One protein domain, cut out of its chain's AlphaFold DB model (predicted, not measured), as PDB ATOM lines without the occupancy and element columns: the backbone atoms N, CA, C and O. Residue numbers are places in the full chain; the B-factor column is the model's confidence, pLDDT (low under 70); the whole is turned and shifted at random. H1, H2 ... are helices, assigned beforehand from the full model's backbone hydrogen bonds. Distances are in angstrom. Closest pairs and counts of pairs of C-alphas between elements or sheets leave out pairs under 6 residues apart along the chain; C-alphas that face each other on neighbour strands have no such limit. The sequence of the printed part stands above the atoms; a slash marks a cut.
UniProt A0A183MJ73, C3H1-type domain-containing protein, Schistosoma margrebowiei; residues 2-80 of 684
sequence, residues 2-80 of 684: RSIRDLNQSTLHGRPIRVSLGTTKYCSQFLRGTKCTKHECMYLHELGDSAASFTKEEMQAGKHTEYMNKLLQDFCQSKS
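This is residues 2 to 80 of the 684 residues of the protein "C3H1-type domain-containing protein" of Schistosoma margrebowiei (UniProt A0A183MJ73). The model is a loose, open loop of chain with one long helix, H4, along one side and long unnamed runs, residues 8 to 27 and 32 to 55, making much of the rest. From the short helix H1 and a small turn at residues 11 to 16, the backbone runs to a far end that holds the small helix H2 and the loop after it, then returns through residues 32 to 55 to the short helix H3 and along H4, whose later part comes near H1. The printed part has 79 residues with four named helices, in the order H1, H2, H3, H4, and no named strand; the class is all helix, though only 33 of the 79 residues are in named elements. The whole is loose, with a radius of gyration of the C-alphas of 16.4 A, and spans 46 by 31 by 23 A.

H1 is residues 2 to 7, 8.5 A from first to last C-alpha, and begins at C-alpha 2 at (65.079, 107.213, 81.110). H2 is residues 28 to 31, with C-alpha 28 at (57.204, 104.391, 112.618). H3 is residues 56 to 60. H4, the longest helix, is residues 63 to 80, 26.2 A from first to last C-alpha, and ends at C-alpha 80 at (78.128, 111.161, 76.839). Residues 11 to 12 pair with residues 15 to 16, antiparallel, in stretches too short to be named strands.

No named helix touches another. H1 and H4 are close but not clearly touching; their closest C-alphas, those of Arg 5 and Leu 72, are 7.0 A apart. Their lines are about perpendicular, but only just, at 73 degrees. H3 and H4 are also close but not clearly touching, and their closest C-alphas, those of Glu 58 and His 64, are 7.5 A apart. H2 is apart from H1, H3 and H4, and H1 and H3 are apart. In H1 and H3 every O i to N i+4 pair is within hydrogen-bond range, and in H4 13 of 14 are; H2 is too short for such a pair, and its one O i to N i+3 pair is not within range.

The two C-alphas farthest apart, those of Gly 14 and Thr 34, are 49.1 A apart, while the first and last printed C-alphas, those of Arg 2 and Ser 80, are 14.3 A apart. The links from H1 to H2, with 20 residues, and from H2 to H3, with 24, are long; the link from H3 to H4, with 2, is tight. The printed part has no cut. Its mean pLDDT is 91.4, and no printed residue is under 70.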
ATOM      1  N   ARG A   2      65.470 106.890  82.514       86.69
ATOM      2  CA  ARG A   2      65.079 107.213  81.110       86.69
ATOM      3  C   ARG A   2      63.731 107.950  81.013       86.69
ATOM      4  O   ARG A   2      63.712 109.132  80.706       86.69
ATOM      5  N   SER A   3      62.652 107.339  81.502       88.88
ATOM      6  CA  SER A   3      61.300 107.925  81.507       88.88
ATOM      7  C   SER A   3      61.173 109.297  82.195       88.88
ATOM      8  O   SER A   3      60.281 110.055  81.847       88.88
ATOM      9  N   ILE A   4      62.045 109.643  83.153       88.38
ATOM     10  CA  ILE A   4      62.052 110.975  83.791       88.38
ATOM     11  C   ILE A   4      62.748 112.000  82.888       88.38
ATOM     12  O   ILE A   4      62.292 113.133  82.812       88.38
ATOM     13  N   ARG A   5      63.814 111.620  82.168       86.12
ATOM     14  CA  ARG A   5      64.410 112.493  81.142       86.12
ATOM     15  C   ARG A   5      63.412 112.774  80.026       86.12
ATOM     16  O   ARG A   5      63.249 113.919  79.627       86.12
ATOM     17  N   ASP A   6      62.797 111.710  79.525       85.50
ATOM     18  CA  ASP A   6      62.158 111.722  78.212       85.50
ATOM     19  C   ASP A   6      60.686 112.199  78.277       85.50
ATOM     20  O   ASP A   6      60.119 112.575  77.255       85.50
ATOM     21  N   LEU A   7      60.065 112.210  79.471       87.62
ATOM     22  CA  LEU A   7      58.654 112.589  79.680       87.62
ATOM     23  C   LEU A   7      58.430 113.744  80.677       87.62
ATOM     24  O   LEU A   7      57.314 114.250  80.778       87.62
ATOM     25  N   ASN A   8      59.430 114.173  81.453       86.38
ATOM     26  CA  ASN A   8      59.229 115.304  82.361       86.38
ATOM     27  C   ASN A   8      59.156 116.611  81.557       86.38
ATOM     28  O   ASN A   8      60.079 116.927  80.815       86.38
ATOM     29  N   GLN A   9      58.079 117.377  81.743       83.31
ATOM     30  CA  GLN A   9      57.707 118.556  80.946       83.31
ATOM     31  C   GLN A   9      57.253 118.254  79.502       83.31
ATOM     32  O   GLN A   9      57.008 119.194  78.746       83.31
ATOM     33  N   SER A  10      57.064 116.984  79.113       87.25
ATOM     34  CA  SER A  10      56.418 116.661  77.832       87.25
ATOM     35  C   SER A  10      54.922 116.998  77.871       87.25
ATOM     36  O   SER A  10      54.307 117.034  78.938       87.25
ATOM     37  N   THR A  11      54.314 117.274  76.717       89.50
ATOM     38  CA  THR A  11      52.887 117.608  76.622       89.50
ATOM     39  C   THR A  11      52.050 116.409  76.184       89.50
ATOM     40  O   THR A  11      52.368 115.721  75.218       89.50
ATOM     41  N   LEU A  12      50.936 116.180  76.880       89.38
ATOM     42  CA  LEU A  12      49.963 115.129  76.584       89.38
ATOM     43  C   LEU A  12      48.554 115.724  76.668       89.38
ATOM     44  O   LEU A  12      48.203 116.375  77.652       89.38
ATOM     45  N   HIS A  13      47.770 115.573  75.595       89.12
ATOM     46  CA  HIS A  13      46.472 116.245  75.407       89.12
ATOM     47  C   HIS A  13      46.513 117.758  75.735       89.12
ATOM     48  O   HIS A  13      45.624 118.299  76.389       89.12
ATOM     49  N   GLY A  14      47.591 118.436  75.321       90.06
ATOM     50  CA  GLY A  14      47.803 119.872  75.547       90.06
ATOM     51  C   GLY A  14      48.212 120.273  76.973       90.06
ATOM     52  O   GLY A  14      48.417 121.458  77.222       90.06
ATOM     53  N   ARG A  15      48.362 119.327  77.910       91.44
ATOM     54  CA  ARG A  15      48.790 119.593  79.295       91.44
ATOM     55  C   ARG A  15      50.239 119.135  79.517       91.44
ATOM     56  O   ARG A  15      50.582 118.044  79.064       91.44
ATOM     57  N   PRO A  16      51.093 119.910  80.210       90.81
ATOM     58  CA  PRO A  16      52.444 119.472  80.549       90.81
ATOM     59  C   PRO A  16      52.409 118.411  81.660       90.81
ATOM     60  O   PRO A  16      51.883 118.651  82.749       90.81
ATOM     61  N   ILE A  17      52.998 117.246  81.402       92.62
ATOM     62  CA  ILE A  17      53.238 116.205  82.402       92.62
ATOM     63  C   ILE A  17      54.444 116.609  83.258       92.62
ATOM     64  O   ILE A  17      55.453 117.105  82.758       92.62
ATOM     65  N   ARG A  18      54.378 116.342  84.564       89.12
ATOM     66  CA  ARG A  18      55.552 116.328  85.446       89.12
ATOM     67  C   ARG A  18      55.786 114.891  85.889       89.12
ATOM     68  O   ARG A  18      54.846 114.240  86.336       89.12
ATOM     69  N   VAL A  19      57.015 114.398  85.758       91.12
ATOM     70  CA  VAL A  19      57.379 113.027  86.152       91.12
ATOM     71  C   VAL A  19      58.437 113.100  87.241       91.12
ATOM     72  O   VAL A  19      59.482 113.718  87.047       91.12
ATOM     73  N   SER A  20      58.161 112.473  88.382       90.75
ATOM     74  CA  SER A  20      59.066 112.416  89.528       90.75
ATOM     75  C   SER A  20      59.534 110.990  89.815       90.75
ATOM     76  O   SER A  20      58.960 110.015  89.329       90.75
ATOM     77  N   LEU A  21      60.555 110.850  90.662       90.19
ATOM     78  CA  LEU A  21      60.775 109.595  91.379       90.19
ATOM     79  C   LEU A  21      59.594 109.337  92.328       90.19
ATOM     80  O   LEU A  21      59.032 110.273  92.904       90.19
ATOM     81  N   GLY A  22      59.227 108.067  92.492       90.44
ATOM     82  CA  GLY A  22      58.310 107.651  93.549       90.44
ATOM     83  C   GLY A  22      58.993 107.764  94.912       90.44
ATOM     84  O   GLY A  22      60.172 107.438  95.042       90.44
ATOM     85  N   THR A  23      58.259 108.215  95.926       92.00
ATOM     86  CA  THR A  23      58.729 108.247  97.316       92.00
ATOM     87  C   THR A  23      57.928 107.260  98.161       92.00
ATOM     88  O   THR A  23      56.765 106.971  97.884       92.00
ATOM     89  N   THR A  24      58.558 106.724  99.203       93.88
ATOM     90  CA  THR A  24      57.918 105.851 100.192       93.88
ATOM     91  C   THR A  24      58.343 106.272 101.597       93.88
ATOM     92  O   THR A  24      59.275 107.061 101.763       93.88
ATOM     93  N   LYS A  25      57.623 105.804 102.618       95.25
ATOM     94  CA  LYS A  25      57.848 106.165 104.023       95.25
ATOM     95  C   LYS A  25      58.308 104.942 104.810       95.25
ATOM     96  O   LYS A  25      57.787 103.843 104.620       95.25
ATOM     97  N   TYR A  26      59.243 105.152 105.728       95.88
ATOM     98  CA  TYR A  26      59.635 104.158 106.726       95.88
ATOM     99  C   TYR A  26      58.526 103.953 107.765       95.88
ATOM    100  O   TYR A  26      57.819 104.895 108.134       95.88
ATOM    101  N   CYS A  27      58.371 102.725 108.261       96.12
ATOM    102  CA  CYS A  27      57.391 102.426 109.299       96.12
ATOM    103  C   CYS A  27      57.819 103.033 110.647       96.12
ATOM    104  O   CYS A  27      58.926 102.788 111.126       96.12
ATOM    105  N   SER A  28      56.924 103.764 111.315       95.00
ATOM    106  CA  SER A  28      57.204 104.391 112.618       95.00
ATOM    107  C   SER A  28      57.511 103.381 113.733       95.00
ATOM    108  O   SER A  28      58.282 103.685 114.641       95.00
ATOM    109  N   GLN A  29      56.946 102.173 113.660       96.44
ATOM    110  CA  GLN A  29      57.228 101.080 114.593       96.44
ATOM    111  C   GLN A  29      58.668 100.561 114.400       96.44
ATOM    112  O   GLN A  29      59.401 100.411 115.379       96.44
ATOM    113  N   PHE A  30      59.098 100.395 113.142       95.62
ATOM    114  CA  PHE A  30      60.457  99.993 112.758       95.62
ATOM    115  C   PHE A  30      61.510 101.050 113.126       95.62
ATOM    116  O   PHE A  30      62.498 100.713 113.770       95.62
ATOM    117  N   LEU A  31      61.266 102.333 112.820       93.69
ATOM    118  CA  LEU A  31      62.163 103.438 113.203       93.69
ATOM    119  C   LEU A  31      62.366 103.553 114.725       93.69
ATOM    120  O   LEU A  31      63.401 104.030 115.179       93.69
ATOM    121  N   ARG A  32      61.395 103.090 115.519       95.44
ATOM    122  CA  ARG A  32      61.472 102.993 116.987       95.44
ATOM    123  C   ARG A  32      62.150 101.709 117.495       95.44
ATOM    124  O   ARG A  32      62.094 101.434 118.689       95.44
ATOM    125  N   GLY A  33      62.732 100.891 116.615       93.94
ATOM    126  CA  GLY A  33      63.351  99.605 116.963       93.94
ATOM    127  C   GLY A  33      62.361  98.524 117.415       93.94
ATOM    128  O   GLY A  33      62.770  97.488 117.934       93.94
ATOM    129  N   THR A  34      61.054  98.745 117.242       95.19
ATOM    130  CA  THR A  34      60.001  97.819 117.686       95.19
ATOM    131  C   THR A  34      59.460  96.994 116.521       95.19
ATOM    132  O   THR A  34      59.248  97.512 115.425       95.19
ATOM    133  N   LYS A  35      59.194  95.698 116.740       94.56
ATOM    134  CA  LYS A  35      58.627  94.835 115.692       94.56
ATOM    135  C   LYS A  35      57.264  95.376 115.243       94.56
ATOM    136  O   LYS A  35      56.405  95.684 116.071       94.56
ATOM    137  N   CYS A  36      57.065  95.467 113.930       96.62
ATOM    138  CA  CYS A  36      55.772  95.814 113.358       96.62
ATOM    139  C   CYS A  36      54.773  94.665 113.538       96.62
ATOM    140  O   CYS A  36      55.067  93.520 113.197       96.62
ATOM    141  N   THR A  37      53.599  94.979 114.087       96.31
ATOM    142  CA  THR A  37      52.480  94.042 114.273       96.31
ATOM    143  C   THR A  37      51.550  93.986 113.064       96.31
ATOM    144  O   THR A  37      50.749  93.060 112.954       96.31
ATOM    145  N   LYS A  38      51.649  94.950 112.136       93.62
ATOM    146  CA  LYS A  38      50.864  94.949 110.903       93.62
ATOM    147  C   LYS A  38      51.432  93.921 109.919       93.62
ATOM    148  O   LYS A  38      52.474  94.155 109.305       93.62
ATOM    149  N   HIS A  39      50.700  92.822 109.738       86.62
ATOM    150  CA  HIS A  39      50.789  92.006 108.527       86.62
ATOM    151  C   HIS A  39      50.517  92.915 107.316       86.62
ATOM    152  O   HIS A  39      49.596  93.731 107.359       86.62
ATOM    153  N   GLU A  40      51.357  92.827 106.282       91.56
ATOM    154  CA  GLU A  40      51.316  93.710 105.102       91.56
ATOM    155  C   GLU A  40      51.421  95.208 105.456       91.56
ATOM    156  O   GLU A  40      50.578  96.057 105.144       91.56
ATOM    157  N   CYS A  41      52.505  95.565 106.149       94.69
ATOM    158  CA  CYS A  41      52.868  96.963 106.333       94.69
ATOM    159  C   CYS A  41      53.295  97.591 104.993       94.69
ATOM    160  O   CYS A  41      54.325  97.238 104.432       94.69
ATOM    161  N   MET A  42      52.523  98.574 104.527       94.06
ATOM    162  CA  MET A  42      52.790  99.380 103.323       94.06
ATOM    163  C   MET A  42      54.053 100.265 103.436       94.06
ATOM    164  O   MET A  42      54.486 100.865 102.457       94.06
ATOM    165  N   TYR A  43      54.624 100.387 104.637       94.94
ATOM    166  CA  TYR A  43      55.785 101.225 104.934       94.94
ATOM    167  C   TYR A  43      57.043 100.375 105.121       94.94
ATOM    168  O   TYR A  43      56.976  99.289 105.697       94.94
ATOM    169  N   LEU A  44      58.198 100.897 104.696       94.19
ATOM    170  CA  LEU A  44      59.461 100.155 104.703       94.19
ATOM    171  C   LEU A  44      59.872  99.685 106.113       94.19
ATOM    172  O   LEU A  44      59.782 100.435 107.093       94.19
ATOM    173  N   HIS A  45      60.371  98.447 106.171       94.50
ATOM    174  CA  HIS A  45      60.990  97.787 107.335       94.50
ATOM    175  C   HIS A  45      62.496  97.526 107.134       94.50
ATOM    176  O   HIS A  45      63.093  96.702 107.822       94.50
ATOM    177  N   GLU A  46      63.094  98.218 106.173       92.69
ATOM    178  CA  GLU A  46      64.516  98.203 105.851       92.69
ATOM    179  C   GLU A  46      64.972  99.663 105.758       92.69
ATOM    180  O   GLU A  46      64.167 100.528 105.408       92.69
ATOM    181  N   LEU A  47      66.222  99.956 106.121       90.56
ATOM    182  CA  LEU A  47      66.802 101.291 105.963       90.56
ATOM    183  C   LEU A  47      67.439 101.378 104.575       90.56
ATOM    184  O   LEU A  47      68.407 100.672 104.305       90.56
ATOM    185  N   GLY A  48      66.900 102.237 103.709       88.38
ATOM    186  CA  GLY A  48      67.513 102.550 102.421       88.38
ATOM    187  C   GLY A  48      68.694 103.513 102.563       88.38
ATOM    188  O   GLY A  48      68.982 104.022 103.650       88.38
ATOM    189  N   ASP A  49      69.359 103.802 101.442       91.25
ATOM    190  CA  ASP A  49      70.533 104.676 101.403       91.25
ATOM    191  C   ASP A  49      70.289 106.025 102.090       91.25
ATOM    192  O   ASP A  49      69.287 106.706 101.847       91.25
ATOM    193  N   SER A  50      71.258 106.474 102.889       89.62
ATOM    194  CA  SER A  50      71.214 107.784 103.557       89.62
ATOM    195  C   SER A  50      71.183 108.961 102.573       89.62
ATOM    196  O   SER A  50      70.667 110.022 102.907       89.62
ATOM    197  N   ALA A  51      71.674 108.770 101.344       90.19
ATOM    198  CA  ALA A  51      71.596 109.762 100.270       90.19
ATOM    199  C   ALA A  51      70.193 109.877  99.634       90.19
ATOM    200  O   ALA A  51      69.861 110.934  99.103       90.19
ATOM    201  N   ALA A  52      69.386 108.811  99.696       91.25
ATOM    202  CA  ALA A  52      68.004 108.762  99.203       91.25
ATOM    203  C   ALA A  52      66.957 108.917 100.328       91.25
ATOM    204  O   ALA A  52      65.755 108.978 100.065       91.25
ATOM    205  N   SER A  53      67.410 108.960 101.584       93.12
ATOM    206  CA  SER A  53      66.575 109.061 102.779       93.12
ATOM    207  C   SER A  53      66.519 110.501 103.268       93.12
ATOM    208  O   SER A  53      67.515 111.050 103.734       93.12
ATOM    209  N   PHE A  54      65.333 111.096 103.203       94.00
ATOM    210  CA  PHE A  54      65.082 112.470 103.639       94.00
ATOM    211  C   PHE A  54      64.243 112.466 104.913       94.00
ATOM    212  O   PHE A  54      63.331 111.644 105.055       94.00
ATOM    213  N   THR A  55      64.506 113.400 105.829       94.56
ATOM    214  CA  THR A  55      63.570 113.640 106.939       94.56
ATOM    215  C   THR A  55      62.253 114.216 106.404       94.56
ATOM    216  O   THR A  55      62.142 114.596 105.233       94.56
ATOM    217  N   LYS A  56      61.225 114.312 107.256       93.06
ATOM    218  CA  LYS A  56      59.965 114.968 106.881       93.06
ATOM    219  C   LYS A  56      60.227 116.418 106.441       93.06
ATOM    220  O   LYS A  56      59.711 116.854 105.418       93.06
ATOM    221  N   GLU A  57      61.065 117.123 107.184       95.25
ATOM    222  CA  GLU A  57      61.424 118.528 107.001       95.25
ATOM    223  C   GLU A  57      62.203 118.714 105.694       95.25
ATOM    224  O   GLU A  57      61.856 119.565 104.879       95.25
ATOM    225  N   GLU A  58      63.185 117.849 105.427       95.19
ATOM    226  CA  GLU A  58      63.938 117.839 104.167       95.19
ATOM    227  C   GLU A  58      63.070 117.502 102.944       95.19
ATOM    228  O   GLU A  58      63.287 118.030 101.850       95.19
ATOM    229  N   MET A  59      62.058 116.645 103.119       93.31
ATOM    230  CA  MET A  59      61.074 116.343 102.081       93.31
ATOM    231  C   MET A  59      60.235 117.587 101.741       93.31
ATOM    232  O   MET A  59      60.036 117.858 100.557       93.31
ATOM    233  N   GLN A  60      59.795 118.362 102.747       93.38
ATOM    234  CA  GLN A  60      59.122 119.660 102.547       93.38
ATOM    235  C   GLN A  60      60.058 120.713 101.928       93.38
ATOM    236  O   GLN A  60      59.621 121.468 101.068       93.38
ATOM    237  N   ALA A  61      61.341 120.728 102.303       95.31
ATOM    238  CA  ALA A  61      62.349 121.631 101.741       95.31
ATOM    239  C   ALA A  61      62.728 121.325 100.275       95.31
ATOM    240  O   ALA A  61      63.535 122.038  99.689       95.31
ATOM    241  N   GLY A  62      62.172 120.270  99.665       93.56
ATOM    242  CA  GLY A  62      62.397 119.940  98.255       93.56
ATOM    243  C   GLY A  62      63.676 119.147  97.960       93.56
ATOM    244  O   GLY A  62      63.903 118.801  96.800       93.56
ATOM    245  N   LYS A  63      64.464 118.761  98.975       94.12
ATOM    246  CA  LYS A  63      65.739 118.021  98.832       94.12
ATOM    247  C   LYS A  63      65.605 116.719  98.019       94.12
ATOM    248  O   LYS A  63      66.514 116.325  97.293       94.12
ATOM    249  N   HIS A  64      64.434 116.081  98.065       93.50
ATOM    250  CA  HIS A  64      64.102 114.912  97.240       93.50
ATOM    251  C   HIS A  64      64.089 115.217  95.723       93.50
ATOM    252  O   HIS A  64      64.468 114.373  94.911       93.50
ATOM    253  N   THR A  65      63.674 116.427  95.331       93.06
ATOM    254  CA  THR A  65      63.679 116.908  93.941       93.06
ATOM    255  C   THR A  65      65.094 117.295  93.511       93.06
ATOM    256  O   THR A  65      65.490 116.991  92.389       93.06
ATOM    257  N   GLU A  66      65.900 117.878  94.404       93.94
ATOM    258  CA  GLU A  66      67.330 118.120  94.151       93.94
ATOM    259  C   GLU A  66      68.085 116.809  93.896       93.94
ATOM    260  O   GLU A  66      68.816 116.689  92.913       93.94
ATOM    261  N   TYR A  67      67.847 115.790  94.729       94.25
ATOM    262  CA  TYR A  67      68.414 114.451  94.561       94.25
ATOM    263  C   TYR A  67      67.996 113.799  93.234       94.25
ATOM    264  O   TYR A  67      68.840 113.262  92.515       94.25
ATOM    265  N   MET A  68      66.718 113.910  92.851       92.62
ATOM    266  CA  MET A  68      66.236 113.465  91.540       92.62
ATOM    267  C   MET A  68      66.953 114.177  90.382       92.62
ATOM    268  O   MET A  68      67.357 113.524  89.418       92.62
ATOM    269  N   ASN A  69      67.120 115.499  90.472       92.06
ATOM    270  CA  ASN A  69      67.802 116.294  89.452       92.06
ATOM    271  C   ASN A  69      69.285 115.910  89.345       92.06
ATOM    272  O   ASN A  69      69.793 115.767  88.233       92.06
ATOM    273  N   LYS A  70      69.954 115.653  90.477       93.50
ATOM    274  CA  LYS A  70      71.327 115.137  90.500       93.50
ATOM    275  C   LYS A  70      71.427 113.776  89.808       93.50
ATOM    276  O   LYS A  70      72.217 113.633  88.883       93.50
ATOM    277  N   LEU A  71      70.580 112.806  90.169       92.44
ATOM    278  CA  LEU A  71      70.557 111.495  89.502       92.44
ATOM    279  C   LEU A  71      70.299 111.612  87.990       92.44
ATOM    280  O   LEU A  71      70.820 110.820  87.204       92.44
ATOM    281  N   LEU A  72      69.486 112.583  87.564       90.88
ATOM    282  CA  LEU A  72      69.227 112.851  86.150       90.88
ATOM    283  C   LEU A  72      70.456 113.443  85.439       90.88
ATOM    284  O   LEU A  72      70.735 113.041  84.308       90.88
ATOM    285  N   GLN A  73      71.199 114.336  86.099       91.81
ATOM    286  CA  GLN A  73      72.468 114.895  85.621       91.81
ATOM    287  C   GLN A  73      73.558 113.820  85.520       91.81
ATOM    288  O   GLN A  73      74.162 113.676  84.456       91.81
ATOM    289  N   ASP A  74      73.743 113.015  86.568       92.19
ATOM    290  CA  ASP A  74      74.691 111.896  86.596       92.19
ATOM    291  C   ASP A  74      74.379 110.913  85.446       92.19
ATOM    292  O   ASP A  74      75.261 110.539  84.670       92.19
ATOM    293  N   PHE A  75      73.095 110.589  85.233       90.62
ATOM    294  CA  PHE A  75      72.630 109.754  84.116       90.62
ATOM    295  C   PHE A  75      72.722 110.434  82.730       90.62
ATOM    296  O   PHE A  75      72.584 109.763  81.700       90.62
ATOM    297  N   CYS A  76      72.871 111.762  82.649       88.38
ATOM    298  CA  CYS A  76      73.157 112.479  81.394       88.38
ATOM    299  C   CYS A  76      74.645 112.365  81.064       88.38
ATOM    300  O   CYS A  76      74.995 111.880  79.988       88.38
ATOM    301  N   GLN A  77      75.500 112.736  82.018       88.19
ATOM    302  CA  GLN A  77      76.955 112.676  81.890       88.19
ATOM    303  C   GLN A  77      77.451 111.244  81.633       88.19
ATOM    304  O   GLN A  77      78.402 111.044  80.876       88.19
ATOM    305  N   SER A  78      76.762 110.234  82.178       84.88
ATOM    306  CA  SER A  78      77.086 108.829  81.927       84.88
ATOM    307  C   SER A  78      76.766 108.340  80.512       84.88
ATOM    308  O   SER A  78      77.282 107.306  80.099       84.88
ATOM    309  N   LYS A  79      75.909 109.042  79.756       77.94
ATOM    310  CA  LYS A  79      75.608 108.673  78.364       77.94
ATOM    311  C   LYS A  79      76.570 109.334  77.372       77.94
ATOM    312  O   LYS A  79      76.806 108.757  76.316       77.94
ATOM    313  N   SER A  80      77.153 110.489  77.706       70.31
ATOM    314  CA  SER A  80      78.128 111.161  76.839       70.31
ATOM    315  C   SER A  80      79.483 110.449  76.791       70.31
ATOM    316  O   SER A  80      80.007 110.287  75.695       70.31
TER     317      SER A  80